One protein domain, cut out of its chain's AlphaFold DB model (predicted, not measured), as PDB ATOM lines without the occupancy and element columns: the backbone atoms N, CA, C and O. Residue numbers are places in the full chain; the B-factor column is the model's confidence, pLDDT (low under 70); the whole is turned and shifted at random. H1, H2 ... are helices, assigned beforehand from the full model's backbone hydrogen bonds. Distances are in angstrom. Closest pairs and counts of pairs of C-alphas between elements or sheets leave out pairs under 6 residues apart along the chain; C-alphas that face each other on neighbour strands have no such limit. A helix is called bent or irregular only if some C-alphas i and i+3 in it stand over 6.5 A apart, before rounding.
ATOM      1  N   ASP A  44      29.613 -22.282  33.078       55.22
ATOM      2  CA  ASP A  44      30.565 -22.798  32.094       55.22
ATOM      3  C   ASP A  44      30.456 -24.309  31.859       55.22
ATOM      4  O   ASP A  44      30.971 -24.796  30.855       55.22
ATOM      5  N   ASP A  45      29.749 -25.064  32.709       53.09
ATOM      6  CA  ASP A  45      29.602 -26.510  32.504       53.09
ATOM      7  C   ASP A  45      28.790 -26.799  31.239       53.09
ATOM      8  O   ASP A  45      29.100 -27.731  30.510       53.09
ATOM      9  N   LEU A  46      27.868 -25.907  30.859       54.84
ATOM     10  CA  LEU A  46      27.160 -25.981  29.576       54.84
ATOM     11  C   LEU A  46      28.108 -25.875  28.372       54.84
ATOM     12  O   LEU A  46      27.901 -26.521  27.344       54.84
ATOM     13  N   ILE A  47      29.169 -25.078  28.514       58.22
ATOM     14  CA  ILE A  47      30.239 -24.965  27.522       58.22
ATOM     15  C   ILE A  47      31.110 -26.223  27.572       58.22
ATOM     16  O   ILE A  47      31.495 -26.730  26.520       58.22
ATOM     17  N   HIS A  48      31.387 -26.758  28.762       60.91
ATOM     18  CA  HIS A  48      32.220 -27.940  28.943       60.91
ATOM     19  C   HIS A  48      31.576 -29.223  28.395       60.91
ATOM     20  O   HIS A  48      32.208 -29.904  27.588       60.91
ATOM     21  N   SER A  49      30.311 -29.519  28.717       62.12
ATOM     22  CA  SER A  49      29.595 -30.689  28.184       62.12
ATOM     23  C   SER A  49      29.454 -30.612  26.660       62.12
ATOM     24  O   SER A  49      29.616 -31.611  25.962       62.12
ATOM     25  N   PHE A  50      29.203 -29.414  26.117       66.50
ATOM     26  CA  PHE A  50      29.154 -29.220  24.669       66.50
ATOM     27  C   PHE A  50      30.532 -29.397  24.017       66.50
ATOM     28  O   PHE A  50      30.638 -30.002  22.956       66.50
ATOM     29  N   THR A  51      31.600 -28.929  24.666       66.50
ATOM     30  CA  THR A  51      32.979 -29.119  24.190       66.50
ATOM     31  C   THR A  51      33.362 -30.596  24.167       66.50
ATOM     32  O   THR A  51      33.946 -31.051  23.190       66.50
ATOM     33  N   GLN A  52      32.980 -31.370  25.186       72.38
ATOM     34  CA  GLN A  52      33.186 -32.821  25.191       72.38
ATOM     35  C   GLN A  52      32.433 -33.508  24.048       72.38
ATOM     36  O   GLN A  52      32.995 -34.376  23.386       72.38
ATOM     37  N   LEU A  53      31.200 -33.080  23.761       73.25
ATOM     38  CA  LEU A  53      30.436 -33.600  22.628       73.25
ATOM     39  C   LEU A  53      31.112 -33.270  21.284       73.25
ATOM     40  O   LEU A  53      31.188 -34.127  20.412       73.25
ATOM     41  N   LEU A  54      31.640 -32.052  21.120       74.25
ATOM     42  CA  LEU A  54      32.387 -31.672  19.916       74.25
ATOM     43  C   LEU A  54      33.646 -32.527  19.727       74.25
ATOM     44  O   LEU A  54      33.937 -32.923  18.606       74.25
ATOM     45  N   ILE A  55      34.368 -32.835  20.810       79.25
ATOM     46  CA  ILE A  55      35.538 -33.725  20.773       79.25
ATOM     47  C   ILE A  55      35.113 -35.152  20.407       79.25
ATOM     48  O   ILE A  55      35.743 -35.789  19.571       79.25
ATOM     49  N   GLN A  56      34.027 -35.653  20.999       82.81
ATOM     50  CA  GLN A  56      33.536 -37.010  20.751       82.81
ATOM     51  C   GLN A  56      33.128 -37.241  19.288       82.81
ATOM     52  O   GLN A  56      33.291 -38.347  18.782       82.81
ATOM     53  N   TYR A  57      32.594 -36.215  18.625       84.75
ATOM     54  CA  TYR A  57      32.125 -36.282  17.240       84.75
ATOM     55  C   TYR A  57      33.015 -35.486  16.281       84.75
ATOM     56  O   TYR A  57      32.543 -35.048  15.235       84.75
ATOM     57  N   GLN A  58      34.288 -35.278  16.633       80.62
ATOM     58  CA  GLN A  58      35.198 -34.400  15.897       80.62
ATOM     59  C   GLN A  58      35.334 -34.780  14.415       80.62
ATOM     60  O   GLN A  58      35.360 -33.889  13.567       80.62
ATOM     61  N   ASP A  59      35.361 -36.076  14.103       86.06
ATOM     62  CA  ASP A  59      35.453 -36.573  12.726       86.06
ATOM     63  C   ASP A  59      34.170 -36.292  11.922       86.06
ATOM     64  O   ASP A  59      34.239 -35.913  10.755       86.06
ATOM     65  N   ASP A  60      33.000 -36.383  12.564       81.31
ATOM     66  CA  ASP A  60      31.693 -36.128  11.939       81.31
ATOM     67  C   ASP A  60      31.450 -34.631  11.671       81.31
ATOM     68  O   ASP A  60      30.634 -34.267  10.822       81.31
ATOM     69  N   ILE A  61      32.138 -33.753  12.409       84.12
ATOM     70  CA  ILE A  61      32.026 -32.291  12.290       84.12
ATOM     71  C   ILE A  61      33.279 -31.644  11.684       84.12
ATOM     72  O   ILE A  61      33.400 -30.415  11.683       84.12
ATOM     73  N   ALA A  62      34.217 -32.441  11.170       84.12
ATOM     74  CA  ALA A  62      35.444 -31.938  10.574       84.12
ATOM     75  C   ALA A  62      35.134 -31.009   9.386       84.12
ATOM     76  O   ALA A  62      34.377 -31.352   8.481       84.12
ATOM     77  N   GLY A  63      35.719 -29.808   9.397       83.38
ATOM     78  CA  GLY A  63      35.488 -28.787   8.366       83.38
ATOM     79  C   GLY A  63      34.274 -27.880   8.603       83.38
ATOM     80  O   GLY A  63      34.111 -26.914   7.862       83.38
ATOM     81  N   PHE A  64      33.473 -28.123   9.644       81.62
ATOM     82  CA  PHE A  64      32.348 -27.264  10.024       81.62
ATOM     83  C   PHE A  64      32.733 -26.285  11.136       81.62
ATOM     84  O   PHE A  64      33.453 -26.622  12.078       81.62
ATOM     85  N   ASN A  65      32.224 -25.054  11.066       81.44
ATOM     86  CA  ASN A  65      32.404 -24.094  12.153       81.44
ATOM     87  C   ASN A  65      31.519 -24.453  13.364       81.44
ATOM     88  O   ASN A  65      30.601 -25.266  13.280       81.44
ATOM     89  N   LYS A  66      31.758 -23.812  14.515       73.06
ATOM     90  CA  LYS A  66      31.051 -24.127  15.772       73.06
ATOM     91  C   LYS A  66      29.520 -24.073  15.652       73.06
ATOM     92  O   LYS A  66      28.835 -24.875  16.285       73.06
ATOM     93  N   SER A  67      28.979 -23.143  14.863       75.44
ATOM     94  CA  SER A  67      27.529 -23.007  14.666       75.44
ATOM     95  C   SER A  67      26.965 -24.134  13.802       75.44
ATOM     96  O   SER A  67      25.886 -24.645  14.089       75.44
ATOM     97  N   GLU A  68      27.697 -24.544  12.769       77.94
ATOM     98  CA  GLU A  68      27.331 -25.652  11.883       77.94
ATOM     99  C   GLU A  68      27.440 -27.001  12.599       77.94
ATOM    100  O   GLU A  68      26.499 -27.793  12.569       77.94
ATOM    101  N   ALA A  69      28.523 -27.217  13.349       82.75
ATOM    102  CA  ALA A  69      28.694 -28.385  14.205       82.75
ATOM    103  C   ALA A  69      27.548 -28.518  15.223       82.75
ATOM    104  O   ALA A  69      27.040 -29.612  15.460       82.75
ATOM    105  N   TYR A  70      27.070 -27.399  15.782       76.25
ATOM    106  CA  TYR A  70      25.912 -27.395  16.679       76.25
ATOM    107  C   TYR A  70      24.629 -27.884  15.987       76.25
ATOM    108  O   TYR A  70      23.829 -28.589  16.599       76.25
ATOM    109  N   ILE A  71      24.423 -27.529  14.714       80.12
ATOM    110  CA  ILE A  71      23.267 -27.983  13.925       80.12
ATOM    111  C   ILE A  71      23.377 -29.486  13.638       80.12
ATOM    112  O   ILE A  71      22.398 -30.209  13.824       80.12
ATOM    113  N   LEU A  72      24.560 -29.967  13.251       80.69
ATOM    114  CA  LEU A  72      24.808 -31.387  12.979       80.69
ATOM    115  C   LEU A  72      24.587 -32.252  14.228       80.69
ATOM    116  O   LEU A  72      23.910 -33.282  14.184       80.69
ATOM    117  N   LEU A  73      25.077 -31.782  15.375       80.69
ATOM    118  CA  LEU A  73      24.956 -32.484  16.651       80.69
ATOM    119  C   LEU A  73      23.625 -32.228  17.365       80.69
ATOM    120  O   LEU A  73      23.368 -32.826  18.410       80.69
ATOM    121  N   PHE A  74      22.731 -31.408  16.807       79.25
ATOM    122  CA  PHE A  74      21.459 -31.055  17.443       79.25
ATOM    123  C   PHE A  74      20.607 -32.287  17.774       79.25
ATOM    124  O   PHE A  74      19.972 -32.366  18.829       79.25
ATOM    125  N   SER A  75      20.638 -33.281  16.883       78.06
ATOM    126  CA  SER A  75      19.952 -34.564  17.052       78.06
ATOM    127  C   SER A  75      20.521 -35.422  18.188       78.06
ATOM    128  O   SER A  75      19.779 -36.194  18.795       78.06
ATOM    129  N   LYS A  76      21.816 -35.271  18.487       77.00
ATOM    130  CA  LYS A  76      22.530 -35.954  19.574       77.00
ATOM    131  C   LYS A  76      22.371 -35.220  20.905       77.00
ATOM    132  O   LYS A  76      22.343 -35.854  21.953       77.00
ATOM    133  N   LEU A  77      22.212 -33.900  20.849       71.69
ATOM    134  CA  LEU A  77      22.001 -33.033  22.005       71.69
ATOM    135  C   LEU A  77      20.587 -33.137  22.581       71.69
ATOM    136  O   LEU A  77      20.402 -33.066  23.796       71.69
ATOM    137  N   PHE A  78      19.572 -33.281  21.725       75.50
ATOM    138  CA  PHE A  78      18.182 -33.141  22.149       75.50
ATOM    139  C   PHE A  78      17.297 -34.284  21.665       75.50
ATOM    140  O   PHE A  78      17.082 -34.486  20.472       75.50
ATOM    141  N   ARG A  79      16.655 -34.962  22.625       74.75
ATOM    142  CA  ARG A  79      15.679 -36.025  22.347       74.75
ATOM    143  C   ARG A  79      14.448 -35.523  21.580       74.75
ATOM    144  O   ARG A  79      13.892 -36.264  20.781       74.75
ATOM    145  N   ASN A  80      14.005 -34.285  21.823       80.69
ATOM    146  CA  ASN A  80      12.883 -33.667  21.107       80.69
ATOM    147  C   ASN A  80      13.379 -32.529  20.207       80.69
ATOM    148  O   ASN A  80      13.315 -31.354  20.565       80.69
ATOM    149  N   GLN A  81      13.895 -32.909  19.042       77.44
ATOM    150  CA  GLN A  81      14.559 -32.000  18.109       77.44
ATOM    151  C   GLN A  81      13.642 -30.856  17.666       77.44
ATOM    152  O   GLN A  81      14.040 -29.696  17.694       77.44
ATOM    153  N   GLU A  82      12.389 -31.156  17.326       79.19
ATOM    154  CA  GLU A  82      11.466 -30.163  16.778       79.19
ATOM    155  C   GLU A  82      11.125 -29.064  17.795       79.19
ATOM    156  O   GLU A  82      11.236 -27.869  17.501       79.19
ATOM    157  N   LYS A  83      10.743 -29.449  19.022       79.50
ATOM    158  CA  LYS A  83      10.391 -28.473  20.062       79.50
ATOM    159  C   LYS A  83      11.606 -27.659  20.489       79.50
ATOM    160  O   LYS A  83      11.481 -26.447  20.673       79.50
ATOM    161  N   THR A  84      12.768 -28.298  20.613       77.62
ATOM    162  CA  THR A  84      13.985 -27.594  21.011       77.62
ATOM    163  C   THR A  84      14.479 -26.659  19.915       77.62
ATOM    164  O   THR A  84      14.886 -25.547  20.233       77.62
ATOM    165  N   MET A  85      14.385 -27.034  18.634       78.19
ATOM    166  CA  MET A  85      14.790 -26.164  17.523       78.19
ATOM    167  C   MET A  85      13.898 -24.921  17.443       78.19
ATOM    168  O   MET A  85      14.407 -23.805  17.356       78.19
ATOM    169  N   LYS A  86      12.576 -25.085  17.593       81.19
ATOM    170  CA  LYS A  86      11.629 -23.958  17.673       81.19
ATOM    171  C   LYS A  86      11.939 -23.026  18.847       81.19
ATOM    172  O   LYS A  86      11.850 -21.808  18.708       81.19
ATOM    173  N   TRP A  87      12.293 -23.574  20.011       79.38
ATOM    174  CA  TRP A  87      12.700 -22.767  21.163       79.38
ATOM    175  C   TRP A  87      14.038 -22.050  20.921       79.38
ATOM    176  O   TRP A  87      14.127 -20.849  21.156       79.38
ATOM    177  N   TYR A  88      15.041 -22.754  20.392       72.75
ATOM    178  CA  TYR A  88      16.376 -22.224  20.106       72.75
ATOM    179  C   TYR A  88      16.329 -21.070  19.097       72.75
ATOM    180  O   TYR A  88      16.916 -20.014  19.332       72.75
ATOM    181  N   GLN A  89      15.558 -21.225  18.017       71.44
ATOM    182  CA  GLN A  89      15.313 -20.162  17.041       71.44
ATOM    183  C   GLN A  89      14.671 -18.935  17.695       71.44
ATOM    184  O   GLN A  89      15.127 -17.819  17.465       71.44
ATOM    185  N   LYS A  90      13.675 -19.124  18.574       73.12
ATOM    186  CA  LYS A  90      13.068 -18.014  19.324       73.12
ATOM    187  C   LYS A  90      14.089 -17.285  20.195       73.12
ATOM    188  O   LYS A  90      14.106 -16.065  20.176       73.12
ATOM    189  N   GLN A  91      14.958 -17.998  20.914       67.69
ATOM    190  CA  GLN A  91      15.975 -17.349  21.753       67.69
ATOM    191  C   GLN A  91      16.953 -16.493  20.933       67.69
ATOM    192  O   GLN A  91      17.314 -15.409  21.371       67.69
ATOM    193  N   ARG A  92      17.332 -16.937  19.727       64.31
ATOM    194  CA  ARG A  92      18.210 -16.169  18.826       64.31
ATOM    195  C   ARG A  92      17.535 -14.951  18.191       64.31
ATOM    196  O   ARG A  92      18.221 -13.990  17.878       64.31
ATOM    197  N   ILE A  93      16.214 -14.977  18.001       54.25
ATOM    198  CA  ILE A  93      15.453 -13.809  17.520       54.25
ATOM    199  C   ILE A  93      15.399 -12.712  18.598       54.25
ATOM    200  O   ILE A  93      15.381 -11.532  18.266       54.25
ATOM    201  N   TYR A  94      15.409 -13.089  19.880       38.84
ATOM    202  CA  TYR A  94      15.375 -12.154  21.012       38.84
ATOM    203  C   TYR A  94      16.757 -11.831  21.605       38.84
ATOM    204  O   TYR A  94      16.820 -11.192  22.649       38.84
ATOM    205  N   SER A  95      17.856 -12.259  20.975       42.19
ATOM    206  CA  SER A  95      19.221 -11.985  21.451       42.19
ATOM    207  C   SER A  95      19.842 -10.728  20.821       42.19
ATOM    208  O   SER A  95      21.042 -10.739  20.540       42.19
TER     209      SER A  95
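Overview. This is residues 44 to 95 of the 96 residues of the protein "Alpha/beta hydrolase" of Escherichia coli (UniProt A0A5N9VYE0). The longest helix, H4, makes an arm at one end of an open chain of four helices, and H1 makes a second arm at the other end. Between them the two short helices H2 and H3 follow each other as a small linking part, and no two of the helices touch. The printed part has 52 residues with four named helices, in the order H1, H2, H3, H4, and no named strand; the class is all helix. It is only just compact, close to loose, with a radius of gyration of the C-alphas of 11.6 A, and its C-alphas span 30 by 23 by 21 A.

Along the chain. H4 is residues 81 to 93, 18.2 A from first to last C-alpha; it begins at C-alpha 81 (14.559, -32.000, 18.109) and ends at C-alpha 93 (15.453, -13.809, 17.520). H3, residues 74 to 77, measures 5.0 A. H2, residues 66 to 72, measures 10.0 A. H1, residues 45 to 56, measures 16.2 A and begins at C-alpha 45 (29.602, -26.510, 32.504). None of these helices is bent or irregular.

Arrangement. H4 and H3 are close but not clearly touching, with 2 pairs of C-alphas within 8 A; their closest C-alphas are those of Ser 75 and Gln 81, 6.1 A apart. H3 and H2 meet only through their link, Leu 73. H2 and H1 are close but not clearly touching, the closest C-alphas being those of Leu 54 and Ala 69, 7.6 A apart. The lines of H1 and H2 stand at a steep tilt of 67 degrees, only just short of about perpendicular, and they run the same way. H4 is apart from H1 and from H2. H1 and H3 are only just apart, their closest C-alphas 8.5 A from each other. In H1, H2 and H4 every O i to N i+4 pair is within hydrogen-bond range; H3 is too short for such a pair, and its one O i to N i+3 pair is within range.

Size, cuts and confidence. The C-alphas of Asp 59 and Tyr 94, the two farthest apart, are 32.7 A from each other. Residues 44 to 49, 78 to 83 and 86 to 95 stand free; the body without them has 30 residues and spans 24 by 16 by 12 A. The printed part has no cut. The links H2 to H3 and H3 to H4 are tight, and the link H1 to H2, with 9 residues, is short. The mean pLDDT of the printed part is 73.2, and residues 44 to 51 and 91 to 95 are under 70.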